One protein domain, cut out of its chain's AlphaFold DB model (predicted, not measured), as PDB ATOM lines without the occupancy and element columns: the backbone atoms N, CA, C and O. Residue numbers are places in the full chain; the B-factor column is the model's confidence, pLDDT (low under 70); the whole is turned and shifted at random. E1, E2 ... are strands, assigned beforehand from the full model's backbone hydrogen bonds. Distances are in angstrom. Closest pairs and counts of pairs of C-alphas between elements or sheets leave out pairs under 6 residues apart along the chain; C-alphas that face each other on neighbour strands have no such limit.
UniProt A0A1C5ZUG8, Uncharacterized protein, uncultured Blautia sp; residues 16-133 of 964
ATOM      1  N   ALA A  16      52.093   3.856 -26.431       63.00
ATOM      2  CA  ALA A  16      51.385   3.005 -27.389       63.00
ATOM      3  C   ALA A  16      51.854   1.541 -27.332       63.00
ATOM      4  O   ALA A  16      51.053   0.642 -27.591       63.00
ATOM      5  N   ASP A  17      53.091   1.307 -26.898       64.75
ATOM      6  CA  ASP A  17      53.702  -0.019 -26.848       64.75
ATOM      7  C   ASP A  17      53.328  -0.803 -25.580       64.75
ATOM      8  O   ASP A  17      53.480  -2.019 -25.503       64.75
ATOM      9  N   MET A  18      52.726  -0.138 -24.587       64.81
ATOM     10  CA  MET A  18      52.196  -0.786 -23.378       64.81
ATOM     11  C   MET A  18      50.884  -1.568 -23.623       64.81
ATOM     12  O   MET A  18      50.286  -2.117 -22.688       64.81
ATOM     13  N   VAL A  19      50.376  -1.609 -24.861       62.06
ATOM     14  CA  VAL A  19      49.100  -2.252 -25.203       62.06
ATOM     15  C   VAL A  19      49.315  -3.748 -25.465       62.06
ATOM     16  O   VAL A  19      49.920  -4.127 -26.453       62.06
ATOM     17  N   LYS A  20      48.758  -4.602 -24.587       51.03
ATOM     18  CA  LYS A  20      48.872  -6.083 -24.545       51.03
ATOM     19  C   LYS A  20      48.835  -6.814 -25.902       51.03
ATOM     20  O   LYS A  20      47.818  -7.414 -26.263       51.03
ATOM     21  N   LYS A  21      49.978  -6.873 -26.569       58.69
ATOM     22  CA  LYS A  21      50.313  -7.793 -27.649       58.69
ATOM     23  C   LYS A  21      51.689  -8.363 -27.329       58.69
ATOM     24  O   LYS A  21      52.621  -7.621 -27.069       58.69
ATOM     25  N   ASN A  22      51.765  -9.681 -27.194       56.03
ATOM     26  CA  ASN A  22      52.937 -10.382 -26.658       56.03
ATOM     27  C   ASN A  22      53.812 -10.944 -27.798       56.03
ATOM     28  O   ASN A  22      54.463 -11.971 -27.615       56.03
ATOM     29  N   ASP A  23      53.707 -10.347 -28.990       57.47
ATOM     30  CA  ASP A  23      54.212 -10.838 -30.278       57.47
ATOM     31  C   ASP A  23      55.008  -9.795 -31.089       57.47
ATOM     32  O   ASP A  23      55.468 -10.117 -32.181       57.47
ATOM     33  N   GLU A  24      55.217  -8.586 -30.560       58.50
ATOM     34  CA  GLU A  24      55.985  -7.507 -31.200       58.50
ATOM     35  C   GLU A  24      57.160  -7.108 -30.274       58.50
ATOM     36  O   GLU A  24      56.975  -6.954 -29.064       58.50
ATOM     37  N   THR A  25      58.386  -7.013 -30.810       57.12
ATOM     38  CA  THR A  25      59.550  -6.440 -30.107       57.12
ATOM     39  C   THR A  25      59.404  -4.918 -30.058       57.12
ATOM     40  O   THR A  25      58.917  -4.318 -31.012       57.12
ATOM     41  N   ILE A  26      59.794  -4.280 -28.950       59.19
ATOM     42  CA  ILE A  26      59.528  -2.852 -28.704       59.19
ATOM     43  C   ILE A  26      60.853  -2.119 -28.472       59.19
ATOM     44  O   ILE A  26      61.734  -2.666 -27.817       59.19
ATOM     45  N   GLY A  27      61.010  -0.901 -29.008       58.19
ATOM     46  CA  GLY A  27      62.193  -0.056 -28.778       58.19
ATOM     47  C   GLY A  27      63.505  -0.663 -29.286       58.19
ATOM     48  O   GLY A  27      64.564  -0.356 -28.745       58.19
ATOM     49  N   ARG A  28      63.419  -1.582 -30.264       65.31
ATOM     50  CA  ARG A  28      64.544  -2.393 -30.770       65.31
ATOM     51  C   ARG A  28      65.375  -2.990 -29.621       65.31
ATOM     52  O   ARG A  28      66.588  -2.836 -29.552       65.31
ATOM     53  N   THR A  29      64.711  -3.627 -28.658       71.50
ATOM     54  CA  THR A  29      65.403  -4.432 -27.640       71.50
ATOM     55  C   THR A  29      65.970  -5.697 -28.286       71.50
ATOM     56  O   THR A  29      65.210  -6.443 -28.911       71.50
ATOM     57  N   GLY A  30      67.260  -5.957 -28.086       76.19
ATOM     58  CA  GLY A  30      67.989  -7.106 -28.629       76.19
ATOM     59  C   GLY A  30      69.109  -7.558 -27.687       76.19
ATOM     60  O   GLY A  30      69.074  -7.258 -26.491       76.19
ATOM     61  N   ASN A  31      70.089  -8.289 -28.216       83.19
ATOM     62  CA  ASN A  31      71.295  -8.657 -27.470       83.19
ATOM     63  C   ASN A  31      72.029  -7.389 -26.989       83.19
ATOM     64  O   ASN A  31      72.054  -6.386 -27.697       83.19
ATOM     65  N   GLY A  32      72.577  -7.411 -25.776       78.50
ATOM     66  CA  GLY A  32      73.280  -6.259 -25.193       78.50
ATOM     67  C   GLY A  32      72.408  -5.129 -24.629       78.50
ATOM     68  O   GLY A  32      72.926  -4.098 -24.204       78.50
ATOM     69  N   VAL A  33      71.079  -5.300 -24.583       83.12
ATOM     70  CA  VAL A  33      70.143  -4.287 -24.057       83.12
ATOM     71  C   VAL A  33      69.623  -4.661 -22.669       83.12
ATOM     72  O   VAL A  33      69.003  -5.710 -22.480       83.12
ATOM     73  N   LEU A  34      69.762  -3.753 -21.701       83.38
ATOM     74  CA  LEU A  34      69.199  -3.912 -20.361       83.38
ATOM     75  C   LEU A  34      67.799  -3.301 -20.278       83.38
ATOM     76  O   LEU A  34      67.618  -2.096 -20.432       83.38
ATOM     77  N   THR A  35      66.797  -4.123 -19.963       79.12
ATOM     78  CA  THR A  35      65.435  -3.647 -19.680       79.12
ATOM     79  C   THR A  35      65.119  -3.793 -18.196       79.12
ATOM     80  O   THR A  35      65.074  -4.905 -17.667       79.12
ATOM     81  N   GLN A  36      64.863  -2.676 -17.520       78.75
ATOM     82  CA  GLN A  36      64.455  -2.637 -16.117       78.75
ATOM     83  C   GLN A  36      63.015  -2.146 -15.991       78.75
ATOM     84  O   GLN A  36      62.582  -1.241 -16.700       78.75
ATOM     85  N   VAL A  37      62.261  -2.747 -15.070       78.00
ATOM     86  CA  VAL A  37      60.872  -2.374 -14.790       78.00
ATOM     87  C   VAL A  37      60.759  -2.008 -13.319       78.00
ATOM     88  O   VAL A  37      60.921  -2.860 -12.444       78.00
ATOM     89  N   PHE A  38      60.463  -0.743 -13.053       78.44
ATOM     90  CA  PHE A  38      60.222  -0.211 -11.721       78.44
ATOM     91  C   PHE A  38      58.718  -0.050 -11.514       78.44
ATOM     92  O   PHE A  38      58.019   0.474 -12.377       78.44
ATOM     93  N   LEU A  39      58.216  -0.527 -10.376       80.44
ATOM     94  CA  LEU A  39      56.818  -0.384  -9.983       80.44
ATOM     95  C   LEU A  39      56.742   0.538  -8.769       80.44
ATOM     96  O   LEU A  39      57.141   0.138  -7.670       80.44
ATOM     97  N   ASP A  40      56.174   1.726  -8.950       80.56
ATOM     98  CA  ASP A  40      55.729   2.544  -7.831       80.56
ATOM     99  C   ASP A  40      54.361   2.043  -7.352       80.56
ATOM    100  O   ASP A  40      53.310   2.298  -7.938       80.56
ATOM    101  N   THR A  41      54.380   1.287  -6.256       76.25
ATOM    102  CA  THR A  41      53.163   0.727  -5.646       76.25
ATOM    103  C   THR A  41      52.266   1.760  -4.955       76.25
ATOM    104  O   THR A  41      51.165   1.405  -4.535       76.25
ATOM    105  N   GLN A  42      52.739   2.994  -4.754       77.00
ATOM    106  CA  GLN A  42      51.981   4.068  -4.111       77.00
ATOM    107  C   GLN A  42      51.139   4.843  -5.129       77.00
ATOM    108  O   GLN A  42      49.977   5.133  -4.839       77.00
ATOM    109  N   ASP A  43      51.708   5.098  -6.308       78.06
ATOM    110  CA  ASP A  43      51.070   5.858  -7.391       78.06
ATOM    111  C   ASP A  43      50.550   4.975  -8.551       78.06
ATOM    112  O   ASP A  43      49.993   5.488  -9.522       78.06
ATOM    113  N   ASP A  44      50.655   3.642  -8.425       77.06
ATOM    114  CA  ASP A  44      50.303   2.643  -9.455       77.06
ATOM    115  C   ASP A  44      51.017   2.896 -10.805       77.06
ATOM    116  O   ASP A  44      50.483   2.616 -11.884       77.06
ATOM    117  N   GLU A  45      52.244   3.418 -10.750       76.44
ATOM    118  CA  GLU A  45      53.050   3.772 -11.919       76.44
ATOM    119  C   GLU A  45      54.081   2.680 -12.235       76.44
ATOM    120  O   GLU A  45      54.725   2.122 -11.345       76.44
ATOM    121  N   ILE A  46      54.231   2.354 -13.522       73.00
ATOM    122  CA  ILE A  46      55.270   1.447 -14.011       73.00
ATOM    123  C   ILE A  46      56.219   2.252 -14.888       73.00
ATOM    124  O   ILE A  46      55.826   2.703 -15.963       73.00
ATOM    125  N   THR A  47      57.472   2.364 -14.459       75.94
ATOM    126  CA  THR A  47      58.554   2.935 -15.261       75.94
ATOM    127  C   THR A  47      59.327   1.798 -15.913       75.94
ATOM    128  O   THR A  47      59.869   0.932 -15.226       75.94
ATOM    129  N   VAL A  48      59.381   1.788 -17.242       73.31
ATOM    130  CA  VAL A  48      60.227   0.862 -18.004       73.31
ATOM    131  C   VAL A  48      61.433   1.644 -18.507       73.31
ATOM    132  O   VAL A  48      61.269   2.605 -19.254       73.31
ATOM    133  N   ALA A  49      62.627   1.243 -18.086       76.25
ATOM    134  CA  ALA A  49      63.883   1.795 -18.572       76.25
ATOM    135  C   ALA A  49      64.518   0.802 -19.548       76.25
ATOM    136  O   ALA A  49      64.791  -0.342 -19.180       76.25
ATOM    137  N   ILE A  50      64.736   1.246 -20.784       78.25
ATOM    138  CA  ILE A  50      65.515   0.525 -21.790       78.25
ATOM    139  C   ILE A  50      66.861   1.231 -21.881       78.25
ATOM    140  O   ILE A  50      66.918   2.406 -22.246       78.25
ATOM    141  N   ILE A  51      67.915   0.523 -21.498       83.19
ATOM    142  CA  ILE A  51      69.279   1.033 -21.437       83.19
ATOM    143  C   ILE A  51      70.077   0.260 -22.482       83.19
ATOM    144  O   ILE A  51      70.233  -0.957 -22.382       83.19
ATOM    145  N   ASN A  52      70.531   0.976 -23.503       84.75
ATOM    146  CA  ASN A  52      71.401   0.435 -24.536       84.75
ATOM    147  C   ASN A  52      72.849   0.731 -24.156       84.75
ATOM    148  O   ASN A  52      73.153   1.861 -23.761       84.75
ATOM    149  N   THR A  53      73.700  -0.275 -24.308       89.44
ATOM    150  CA  THR A  53      75.153  -0.125 -24.272       89.44
ATOM    151  C   THR A  53      75.648   0.171 -25.682       89.44
ATOM    152  O   THR A  53      75.205  -0.468 -26.638       89.44
ATOM    153  N   TYR A  54      76.553   1.129 -25.811       90.94
ATOM    154  CA  TYR A  54      77.222   1.477 -27.059       90.94
ATOM    155  C   TYR A  54      78.726   1.366 -26.853       90.94
ATOM    156  O   TYR A  54      79.212   1.583 -25.743       90.94
ATOM    157  N   LEU A  55      79.445   1.035 -27.918       93.25
ATOM    158  CA  LEU A  55      80.892   1.173 -27.944       93.25
ATOM    159  C   LEU A  55      81.230   2.629 -28.285       93.25
ATOM    160  O   LEU A  55      80.568   3.242 -29.127       93.25
ATOM    161  N   ALA A  56      82.224   3.182 -27.609       93.25
ATOM    162  CA  ALA A  56      82.751   4.515 -27.839       93.25
ATOM    163  C   ALA A  56      84.279   4.473 -27.899       93.25
ATOM    164  O   ALA A  56      84.891   3.657 -27.211       93.25
ATOM    165  N   LYS A  57      84.872   5.353 -28.705       91.62
ATOM    166  CA  LYS A  57      86.323   5.510 -28.843       91.62
ATOM    167  C   LYS A  57      86.713   6.950 -28.521       91.62
ATOM    168  O   LYS A  57      86.031   7.871 -28.974       91.62
ATOM    169  N   ALA A  58      87.761   7.147 -27.727       91.38
ATOM    170  CA  ALA A  58      88.297   8.477 -27.459       91.38
ATOM    171  C   ALA A  58      88.824   9.099 -28.758       91.38
ATOM    172  O   ALA A  58      89.650   8.497 -29.444       91.38
ATOM    173  N   ALA A  59      88.306  10.276 -29.109       87.00
ATOM    174  CA  ALA A  59      88.671  10.998 -30.326       87.00
ATOM    175  C   ALA A  59      89.911  11.890 -30.140       87.00
ATOM    176  O   ALA A  59      90.431  12.421 -31.117       87.00
ATOM    177  N   GLU A  60      90.350  12.075 -28.894       80.62
ATOM    178  CA  GLU A  60      91.505  12.874 -28.496       80.62
ATOM    179  C   GLU A  60      92.028  12.412 -27.126       80.62
ATOM    180  O   GLU A  60      91.324  11.722 -26.384       80.62
ATOM    181  N   ASP A  61      93.261  12.803 -26.800       86.38
ATOM    182  CA  ASP A  61      93.798  12.723 -25.440       86.38
ATOM    183  C   ASP A  61      93.046  13.678 -24.495       86.38
ATOM    184  O   ASP A  61      92.517  14.705 -24.925       86.38
ATOM    185  N   TYR A  62      93.079  13.398 -23.188       88.62
ATOM    186  CA  TYR A  62      92.573  14.308 -22.153       88.62
ATOM    187  C   TYR A  62      93.094  15.755 -22.289       88.62
ATOM    188  O   TYR A  62      94.303  16.012 -22.213       88.62
ATOM    189  N   ASP A  63      92.177  16.727 -22.411       82.44
ATOM    190  CA  ASP A  63      92.508  18.155 -22.445       82.44
ATOM    191  C   ASP A  63      92.513  18.757 -21.028       82.44
ATOM    192  O   ASP A  63      91.502  19.263 -20.534       82.44
ATOM    193  N   GLU A  64      93.695  18.816 -20.396       83.31
ATOM    194  CA  GLU A  64      93.909  19.423 -19.064       83.31
ATOM    195  C   GLU A  64      93.355  20.862 -18.952       83.31
ATOM    196  O   GLU A  64      93.066  21.364 -17.862       83.31
ATOM    197  N   LYS A  65      93.217  21.585 -20.070       83.56
ATOM    198  CA  LYS A  65      92.721  22.963 -20.066       83.56
ATOM    199  C   LYS A  65      91.198  23.045 -19.959       83.56
ATOM    200  O   LYS A  65      90.708  24.024 -19.380       83.56
ATOM    201  N   ASN A  66      90.483  22.113 -20.577       80.00
ATOM    202  CA  ASN A  66      89.022  22.100 -20.632       80.00
ATOM    203  C   ASN A  66      88.408  21.093 -19.647       80.00
ATOM    204  O   ASN A  66      87.238  21.258 -19.312       80.00
ATOM    205  N   ASP A  67      89.224  20.177 -19.111       87.94
ATOM    206  CA  ASP A  67      88.829  19.089 -18.212       87.94
ATOM    207  C   ASP A  67      87.773  18.169 -18.844       87.94
ATOM    208  O   ASP A  67      86.810  17.763 -18.197       87.94
ATOM    209  N   ASP A  68      87.928  17.880 -20.138       88.06
ATOM    210  CA  ASP A  68      87.026  17.046 -20.925       88.06
ATOM    211  C   ASP A  68      87.774  16.104 -21.887       88.06
ATOM    212  O   ASP A  68      88.984  16.214 -22.102       88.06
ATOM    213  N   VAL A  69      87.031  15.121 -22.403       91.06
ATOM    214  CA  VAL A  69      87.420  14.235 -23.510       91.06
ATOM    215  C   VAL A  69      86.227  14.092 -24.453       91.06
ATOM    216  O   VAL A  69      85.108  13.804 -24.013       91.06
ATOM    217  N   ASP A  70      86.450  14.224 -25.758       91.56
ATOM    218  CA  ASP A  70      85.451  13.893 -26.773       91.56
ATOM    219  C   ASP A  70      85.443  12.385 -27.104       91.56
ATOM    220  O   ASP A  70      86.455  11.793 -27.482       91.56
ATOM    221  N   LEU A  71      84.270  11.744 -26.985       92.12
ATOM    222  CA  LEU A  71      84.072  10.329 -27.318       92.12
ATOM    223  C   LEU A  71      83.229  10.164 -28.586       92.12
ATOM    224  O   LEU A  71      82.077  10.603 -28.637       92.12
ATOM    225  N   ASP A  72      83.756   9.450 -29.578       91.81
ATOM    226  CA  ASP A  72      83.008   8.999 -30.750       91.81
ATOM    227  C   ASP A  72      82.178   7.761 -30.387       91.81
ATOM    228  O   ASP A  72      82.701   6.655 -30.254       91.81
ATOM    229  N   VAL A  73      80.863   7.937 -30.213       91.56
ATOM    230  CA  VAL A  73      79.934   6.858 -29.848       91.56
ATOM    231  C   VAL A  73      79.288   6.251 -31.091       91.56
ATOM    232  O   VAL A  73      78.610   6.950 -31.849       91.56
ATOM    233  N   TYR A  74      79.446   4.939 -31.269       89.62
ATOM    234  CA  TYR A  74      78.990   4.199 -32.446       89.62
ATOM    235  C   TYR A  74      77.533   3.716 -32.325       89.62
ATOM    236  O   TYR A  74      76.992   3.513 -31.236       89.62
ATOM    237  N   TYR A  75      76.885   3.529 -33.478       86.56
ATOM    238  CA  TYR A  75      75.486   3.114 -33.649       86.56
ATOM    239  C   TYR A  75      74.441   4.047 -32.997       86.56
ATOM    240  O   TYR A  75      73.347   3.621 -32.606       86.56
ATOM    241  N   VAL A  76      74.757   5.343 -32.891       85.56
ATOM    242  CA  VAL A  76      73.910   6.391 -32.288       85.56
ATOM    243  C   VAL A  76      73.551   7.476 -33.308       85.56
ATOM    244  O   VAL A  76      74.406   7.933 -34.056       85.56
ATOM    245  N   ASP A  77      72.295   7.941 -33.288       84.25
ATOM    246  CA  ASP A  77      71.807   9.130 -34.012       84.25
ATOM    247  C   ASP A  77      71.271  10.182 -33.019       84.25
ATOM    248  O   ASP A  77      70.748   9.850 -31.948       84.25
ATOM    249  N   ASN A  78      71.390  11.463 -33.375       84.31
ATOM    250  CA  ASN A  78      70.824  12.583 -32.626       84.31
ATOM    251  C   ASN A  78      69.535  13.079 -33.288       84.31
ATOM    252  O   ASN A  78      69.554  13.940 -34.171       84.31
ATOM    253  N   ASN A  79      68.385  12.627 -32.791       77.75
ATOM    254  CA  ASN A  79      67.087  13.045 -33.332       77.75
ATOM    255  C   ASN A  79      66.537  14.301 -32.629       77.75
ATOM    256  O   ASN A  79      65.381  14.680 -32.835       77.75
ATOM    257  N   GLY A  80      67.343  14.928 -31.769       75.94
ATOM    258  CA  GLY A  80      67.022  16.163 -31.070       75.94
ATOM    259  C   GLY A  80      67.471  17.410 -31.833       75.94
ATOM    260  O   GLY A  80      67.572  17.451 -33.056       75.94
ATOM    261  N   THR A  81      67.750  18.476 -31.086       77.31
ATOM    262  CA  THR A  81      68.444  19.657 -31.626       77.31
ATOM    263  C   THR A  81      69.821  19.747 -30.990       77.31
ATOM    264  O   THR A  81      69.994  19.299 -29.864       77.31
ATOM    265  N   SER A  82      70.776  20.433 -31.610       73.38
ATOM    266  CA  SER A  82      72.116  20.629 -31.028       73.38
ATOM    267  C   SER A  82      72.135  21.296 -29.640       73.38
ATOM    268  O   SER A  82      73.127  21.209 -28.936       73.38
ATOM    269  N   ARG A  83      71.046  21.953 -29.204       75.69
ATOM    270  CA  ARG A  83      70.909  22.528 -27.844       75.69
ATOM    271  C   ARG A  83      70.173  21.631 -26.846       75.69
ATOM    272  O   ARG A  83      70.098  21.971 -25.669       75.69
ATOM    273  N   LYS A  84      69.531  20.576 -27.339       80.62
ATOM    274  CA  LYS A  84      68.771  19.573 -26.585       80.62
ATOM    275  C   LYS A  84      68.918  18.250 -27.339       80.62
ATOM    276  O   LYS A  84      67.995  17.896 -28.085       80.62
ATOM    277  N   PRO A  85      70.106  17.629 -27.272       81.62
ATOM    278  CA  PRO A  85      70.360  16.400 -27.998       81.62
ATOM    279  C   PRO A  85      69.465  15.285 -27.456       81.62
ATOM    280  O   PRO A  85      69.192  15.212 -26.257       81.62
ATOM    281  N   VAL A  86      68.987  14.434 -28.360       81.25
ATOM    282  CA  VAL A  86      68.214  13.234 -28.027       81.25
ATOM    283  C   VAL A  86      68.857  12.079 -28.771       81.25
ATOM    284  O   VAL A  86      68.526  11.808 -29.923       81.25
ATOM    285  N   TYR A  87      69.813  11.445 -28.100       84.88
ATOM    286  CA  TYR A  87      70.568  10.324 -28.639       84.88
ATOM    287  C   TYR A  87      69.788   9.017 -28.500       84.88
ATOM    288  O   TYR A  87      69.254   8.705 -27.429       84.88
ATOM    289  N   MET A  88      69.716   8.254 -29.586       78.06
ATOM    290  CA  MET A  88      69.095   6.929 -29.633       78.06
ATOM    291  C   MET A  88      69.817   6.028 -30.637       78.06
ATOM    292  O   MET A  88      70.618   6.515 -31.428       78.06
ATOM    293  N   LYS A  89      69.507   4.725 -30.623       80.75
ATOM    294  CA  LYS A  89      70.024   3.767 -31.611       80.75
ATOM    295  C   LYS A  89      69.760   4.253 -33.032       80.75
ATOM    296  O   LYS A  89      68.609   4.560 -33.362       80.75
ATOM    297  N   SER A  90      70.794   4.244 -33.865       75.75
ATOM    298  CA  SER A  90      70.658   4.526 -35.291       75.75
ATOM    299  C   SER A  90      69.791   3.457 -35.971       75.75
ATOM    300  O   SER A  90      69.864   2.266 -35.661       75.75
ATOM    301  N   ALA A  91      68.888   3.886 -36.852       62.94
ATOM    302  CA  ALA A  91      67.942   3.020 -37.569       62.94
ATOM    303  C   ALA A  91      67.906   3.281 -39.078       62.94
ATOM    304  O   ALA A  91      67.068   2.708 -39.773       62.94
ATOM    305  N   ASP A  92      68.763   4.179 -39.551       66.62
ATOM    306  CA  ASP A  92      68.771   4.703 -40.907       66.62
ATOM    307  C   ASP A  92      70.213   4.637 -41.413       66.62
ATOM    308  O   ASP A  92      71.065   5.369 -40.913       66.62
ATOM    309  N   GLU A  93      70.487   3.720 -42.342       64.12
ATOM    310  CA  GLU A  93      71.816   3.515 -42.945       64.12
ATOM    311  C   GLU A  93      72.304   4.782 -43.679       64.12
ATOM    312  O   GLU A  93      73.502   5.022 -43.760       64.12
ATOM    313  N   ASP A  94      71.392   5.667 -44.111       62.47
ATOM    314  CA  ASP A  94      71.711   6.922 -44.812       62.47
ATOM    315  C   ASP A  94      72.179   8.064 -43.872       62.47
ATOM    316  O   ASP A  94      72.407   9.199 -44.316       62.47
ATOM    317  N   LYS A  95      72.283   7.815 -42.560       66.38
ATOM    318  CA  LYS A  95      72.696   8.794 -41.540       66.38
ATOM    319  C   LYS A  95      74.046   8.440 -40.910       66.38
ATOM    320  O   LYS A  95      74.423   7.274 -40.902       66.38
ATOM    321  N   PRO A  96      74.772   9.428 -40.342       60.59
ATOM    322  CA  PRO A  96      76.025   9.153 -39.644       60.59
ATOM    323  C   PRO A  96      75.806   8.141 -38.511       60.59
ATOM    324  O   PRO A  96      75.060   8.417 -37.574       60.59
ATOM    325  N   GLN A  97      76.487   6.992 -38.599       74.12
ATOM    326  CA  GLN A  97      76.417   5.885 -37.633       74.12
ATOM    327  C   GLN A  97      77.260   6.127 -36.368       74.12
ATOM    328  O   GLN A  97      77.439   5.217 -35.562       74.12
ATOM    329  N   LYS A  98      77.776   7.345 -36.173       86.62
ATOM    330  CA  LYS A  98      78.489   7.762 -34.962       86.62
ATOM    331  C   LYS A  98      78.150   9.199 -34.567       86.62
ATOM    332  O   LYS A  98      77.827  10.021 -35.428       86.62
ATOM    333  N   GLN A  99      78.234   9.503 -33.273       87.38
ATOM    334  CA  GLN A  99      78.106  10.857 -32.725       87.38
ATOM    335  C   GLN A  99      79.217  11.121 -31.713       87.38
ATOM    336  O   GLN A  99      79.397  10.334 -30.787       87.38
ATOM    337  N   THR A 100      79.887  12.261 -31.845       89.75
ATOM    338  CA  THR A 100      80.855  12.740 -30.855       89.75
ATOM    339  C   THR A 100      80.117  13.370 -29.672       89.75
ATOM    340  O   THR A 100      79.277  14.262 -29.853       89.75
ATOM    341  N   ILE A 101      80.388  12.887 -28.461       89.25
ATOM    342  CA  ILE A 101      79.793  13.363 -27.210       89.25
ATOM    343  C   ILE A 101      80.922  13.628 -26.213       89.25
ATOM    344  O   ILE A 101      81.659  12.714 -25.860       89.25
ATOM    345  N   SER A 102      81.004  14.866 -25.737       88.50
ATOM    346  CA  SER A 102      81.995  15.287 -24.745       88.50
ATOM    347  C   SER A 102      81.636  14.797 -23.338       88.50
ATOM    348  O   SER A 102      80.459  14.855 -22.946       88.50
ATOM    349  N   VAL A 103      82.634  14.327 -22.589       89.69
ATOM    350  CA  VAL A 103      82.536  13.943 -21.172       89.69
ATOM    351  C   VAL A 103      83.435  14.830 -20.317       89.69
ATOM    352  O   VAL A 103      84.563  15.108 -20.696       89.69
ATOM    353  N   ASP A 104      82.927  15.261 -19.165       85.56
ATOM    354  CA  ASP A 104      83.611  16.173 -18.240       85.56
ATOM    355  C   ASP A 104      84.292  15.384 -17.103       85.56
ATOM    356  O   ASP A 104      83.741  14.391 -16.605       85.56
ATOM    357  N   GLY A 105      85.476  15.830 -16.681       83.88
ATOM    358  CA  GLY A 105      86.272  15.239 -15.602       83.88
ATOM    359  C   GLY A 105      85.623  15.335 -14.219       83.88
ATOM    360  O   GLY A 105      85.951  14.554 -13.321       83.88
ATOM    361  N   GLU A 106      84.636  16.220 -14.028       83.62
ATOM    362  CA  GLU A 106      83.808  16.238 -12.816       83.62
ATOM    363  C   GLU A 106      82.858  15.024 -12.726       83.62
ATOM    364  O   GLU A 106      82.494  14.611 -11.617       83.62
ATOM    365  N   ASP A 107      82.462  14.449 -13.869       82.69
ATOM    366  CA  ASP A 107      81.491  13.352 -13.956       82.69
ATOM    367  C   ASP A 107      82.164  11.967 -14.071       82.69
ATOM    368  O   ASP A 107      81.633  10.981 -13.543       82.69
ATOM    369  N   PHE A 108      83.340  11.882 -14.706       88.94
ATOM    370  CA  PHE A 108      84.067  10.633 -14.961       88.94
ATOM    371  C   PHE A 108      85.572  10.764 -14.686       88.94
ATOM    372  O   PHE A 108      86.157  11.832 -14.810       88.94
ATOM    373  N   ALA A 109      86.229   9.657 -14.331       88.25
ATOM    374  CA  ALA A 109      87.684   9.634 -14.184       88.25
ATOM    375  C   ALA A 109      88.346   9.520 -15.568       88.25
ATOM    376  O   ALA A 109      88.436   8.415 -16.098       88.25
ATOM    377  N   ILE A 110      88.775  10.655 -16.133       88.75
ATOM    378  CA  ILE A 110      89.273  10.750 -17.520       88.75
ATOM    379  C   ILE A 110      90.727  11.240 -17.658       88.75
ATOM    380  O   ILE A 110      91.233  11.300 -18.769       88.75
ATOM    381  N   GLU A 111      91.424  11.539 -16.554       88.88
ATOM    382  CA  GLU A 111      92.803  12.080 -16.565       88.88
ATOM    383  C   GLU A 111      93.837  11.158 -17.249       88.88
ATOM    384  O   GLU A 111      94.900  11.618 -17.661       88.88
ATOM    385  N   GLU A 112      93.552   9.855 -17.330       88.50
ATOM    386  CA  GLU A 112      94.426   8.840 -17.940       88.50
ATOM    387  C   GLU A 112      93.940   8.384 -19.327       88.50
ATOM    388  O   GLU A 112      94.520   7.459 -19.886       88.50
ATOM    389  N   VAL A 113      92.879   8.994 -19.869       88.06
ATOM    390  CA  VAL A 113      92.319   8.616 -21.174       88.06
ATOM    391  C   VAL A 113      93.203   9.163 -22.289       88.06
ATOM    392  O   VAL A 113      93.446  10.372 -22.363       88.06
ATOM    393  N   ALA A 114      93.663   8.261 -23.151       88.62
ATOM    394  CA  ALA A 114      94.421   8.580 -24.351       88.62
ATOM    395  C   ALA A 114      93.543   8.474 -25.605       88.62
ATOM    396  O   ALA A 114      92.531   7.764 -25.627       88.62
ATOM    397  N   GLU A 115      93.957   9.156 -26.672       82.88
ATOM    398  CA  GLU A 115      93.357   9.002 -27.995       82.88
ATOM    399  C   GLU A 115      93.314   7.512 -28.377       82.88
ATOM    400  O   GLU A 115      94.293   6.783 -28.214       82.88
ATOM    401  N   ASN A 116      92.184   7.066 -28.933       85.12
ATOM    402  CA  ASN A 116      91.879   5.682 -29.313       85.12
ATOM    403  C   ASN A 116      91.471   4.710 -28.193       85.12
ATOM    404  O   ASN A 116      91.091   3.583 -28.523       85.12
ATOM    405  N   ASP A 117      91.444   5.117 -26.920       89.38
ATOM    406  CA  ASP A 117      90.922   4.258 -25.848       89.38
ATOM    407  C   ASP A 117      89.442   3.891 -26.070       89.38
ATOM    408  O   ASP A 117      88.618   4.718 -26.478       89.38
ATOM    409  N   LEU A 118      89.089   2.633 -25.784       91.75
ATOM    410  CA  LEU A 118      87.744   2.088 -25.992       91.75
ATOM    411  C   LEU A 118      86.925   2.053 -24.695       91.75
ATOM    412  O   LEU A 118      87.412   1.632 -23.644       91.75
ATOM    413  N   PHE A 119      85.637   2.394 -24.791       94.12
ATOM    414  CA  PHE A 119      84.697   2.428 -23.665       94.12
ATOM    415  C   PHE A 119      83.322   1.857 -24.023       94.12
ATOM    416  O   PHE A 119      82.782   2.084 -25.103       94.12
ATOM    417  N   LEU A 120      82.698   1.173 -23.070       93.06
ATOM    418  CA  LEU A 120      81.273   0.872 -23.060       93.06
ATOM    419  C   LEU A 120      80.525   2.019 -22.385       93.06
ATOM    420  O   LEU A 120      80.708   2.288 -21.195       93.06
ATOM    421  N   VAL A 121      79.639   2.669 -23.137       92.75
ATOM    422  CA  VAL A 121      78.867   3.814 -22.650       92.75
ATOM    423  C   VAL A 121      77.368   3.554 -22.674       92.75
ATOM    424  O   VAL A 121      76.836   2.853 -23.536       92.75
ATOM    425  N   THR A 122      76.657   4.166 -21.729       90.25
ATOM    426  CA  THR A 122      75.193   4.270 -21.769       90.25
ATOM    427  C   THR A 122      74.785   5.735 -21.816       90.25
ATOM    428  O   THR A 122      75.422   6.592 -21.205       90.25
ATOM    429  N   ILE A 123      73.718   6.041 -22.557       86.19
ATOM    430  CA  ILE A 123      73.277   7.423 -22.785       86.19
ATOM    431  C   ILE A 123      71.852   7.613 -22.270       86.19
ATOM    432  O   ILE A 123      70.935   6.866 -22.621       86.19
ATOM    433  N   ALA A 124      71.643   8.668 -21.482       81.25
ATOM    434  CA  ALA A 124      70.317   9.109 -21.073       81.25
ATOM    435  C   ALA A 124      70.252  10.634 -20.982       81.25
ATOM    436  O   ALA A 124      71.227  11.302 -20.664       81.25
ATOM    437  N   GLN A 125      69.076  11.197 -21.278       76.25
ATOM    438  CA  GLN A 125      68.822  12.646 -21.208       76.25
ATOM    439  C   GLN A 125      69.812  13.514 -22.014       76.25
ATOM    440  O   GLN A 125      69.985  14.691 -21.716       76.25
ATOM    441  N   GLY A 126      70.411  12.951 -23.069       77.62
ATOM    442  CA  GLY A 126      71.322  13.671 -23.960       77.62
ATOM    443  C   GLY A 126      72.775  13.738 -23.483       77.62
ATOM    444  O   GLY A 126      73.548  14.450 -24.114       77.62
ATOM    445  N   VAL A 127      73.145  13.016 -22.420       84.06
ATOM    446  CA  VAL A 127      74.524  12.925 -21.908       84.06
ATOM    447  C   VAL A 127      74.888  11.476 -21.568       84.06
ATOM    448  O   VAL A 127      74.003  10.632 -21.367       84.06
ATOM    449  N   ILE A 128      76.185  11.184 -21.503       90.75
ATOM    450  CA  ILE A 128      76.706   9.878 -21.087       90.75
ATOM    451  C   ILE A 128      76.451   9.683 -19.584       90.75
ATOM    452  O   ILE A 128      76.533  10.622 -18.802       90.75
ATOM    453  N   GLN A 129      76.040   8.476 -19.193       89.25
ATOM    454  CA  GLN A 129      75.681   8.123 -17.811       89.25
ATOM    455  C   GLN A 129      76.662   7.141 -17.177       89.25
ATOM    456  O   GLN A 129      76.816   7.120 -15.958       89.25
ATOM    457  N   THR A 130      77.277   6.293 -17.995       90.75
ATOM    458  CA  THR A 130      78.283   5.315 -17.580       90.75
ATOM    459  C   THR A 130      79.382   5.280 -18.626       90.75
ATOM    460  O   THR A 130      79.091   5.446 -19.811       90.75
ATOM    461  N   MET A 131      80.605   5.025 -18.176       91.69
ATOM    462  CA  MET A 131      81.802   4.903 -18.995       91.69
ATOM    463  C   MET A 131      82.699   3.869 -18.312       91.69
ATOM    464  O   MET A 131      83.219   4.127 -17.229       91.69
ATOM    465  N   ASP A 132      82.805   2.685 -18.905       91.81
ATOM    466  CA  ASP A 132      83.592   1.561 -18.388       91.81
ATOM    467  C   ASP A 132      84.426   0.961 -19.528       91.81
ATOM    468  O   ASP A 132      83.975   0.940 -20.670       91.81
ATOM    469  N   ALA A 133      85.622   0.438 -19.252       90.88
ATOM    470  CA  ALA A 133      86.423  -0.241 -20.276       90.88
ATOM    471  C   ALA A 133      85.751  -1.562 -20.736       90.88
ATOM    472  O   ALA A 133      85.229  -2.300 -19.888       90.88
TER     473      ALA A 133
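Overview. This is residues 16 to 133 of the 964 residues of an uncharacterized protein of uncultured Blautia sp (UniProt A0A1C5ZUG8). Picture a long two-stranded arm, E1 with the first part of E2, leading into a small curled head, where E2 bends with E7 and E8 on one side and E3 and E6 on the other. The head is a loose, only partly closed barrel: E6 comes back near E8 but the two are not paired, and the small hairpin of E4 and E5 sits beside E2, E6 and E7. Residues 19 to 24 and 40 to 45 stick out at the arm's end of the model. The 118 printed residues have no named helix and eight named strands, E1 to E8 in chain order, with E1, E2, E3, E6, E7 and E8 in a branched antiparallel sheet; the class is all strand, though 55 residues are in named elements, under half. The whole is only just loose, close to compact, with a radius of gyration of the C-alphas of 16.6 A and spans of 51 by 40 by 28 A.

Along the chain. Start at Ala 16 and pass residues 16 to 32, which have no named element. Find C-alpha 33 at (70.143, -4.287, -24.057); from there E1 runs to residue 40, 22.8 A. E2, residues 45 to 58, is the longest at 38.8 A and ends at C-alpha 58, (88.297, 8.477, -27.459). Next come E3, residues 68 to 74, 19.0 A; E4, residues 76 to 78, 6.9 A; E5, residues 87 to 89, 7.2 A; and E6, residues 98 to 104, 19.4 A. E7, residues 118 to 124, spans 19.4 A, and E8, residues 127 to 132, spans 15.0 A and ends at C-alpha 132, (83.592, 1.561, -18.388).

Arrangement. Look first at E2, which bends by 54 degrees at residue 55 and has staggered pairing. Its residues 45 to 52 pair with E1, antiparallel at 151 degrees, with N 36 and O 49 at 2.9 A. Residues 53 to 57 pair with E7, antiparallel, with N 54 and O 121 at 2.9 A, and residues 56 to 58 with E3, antiparallel, with N 72 and O 57 at 2.8 A. E1, E2 and E3 form a meander, each strand the antiparallel neighbour of the one before. On the other side of E3 from E2 is E6, antiparallel, with N 101 and O 71 at 2.8 A. On the other side of E7 from E2 is E8, antiparallel, with N 129 and O 122 at 2.8 A. The closest C-alphas of E6 and E8, Val 103 and Ile 128, are 7.1 A apart. E4 and E5 are an antiparallel hairpin, with N 77 and O 88 at 2.9 A; the closest C-alphas of E4 and E6, Val 76 and Lys 98, are 5.5 A apart. E1 is apart from E6 and from E8.

Size, cuts and confidence. The two C-alphas farthest apart, Lys 21 and Lys 65, are 52.9 A apart. The printed part has no cut, and the link from E6 to E7, 13 residues, is long. The branched sheet is strongly twisted. Look for low confidence, pLDDT under 70, at residues 16 to 28 and 91 to 96; the mean of the printed part is 80.5.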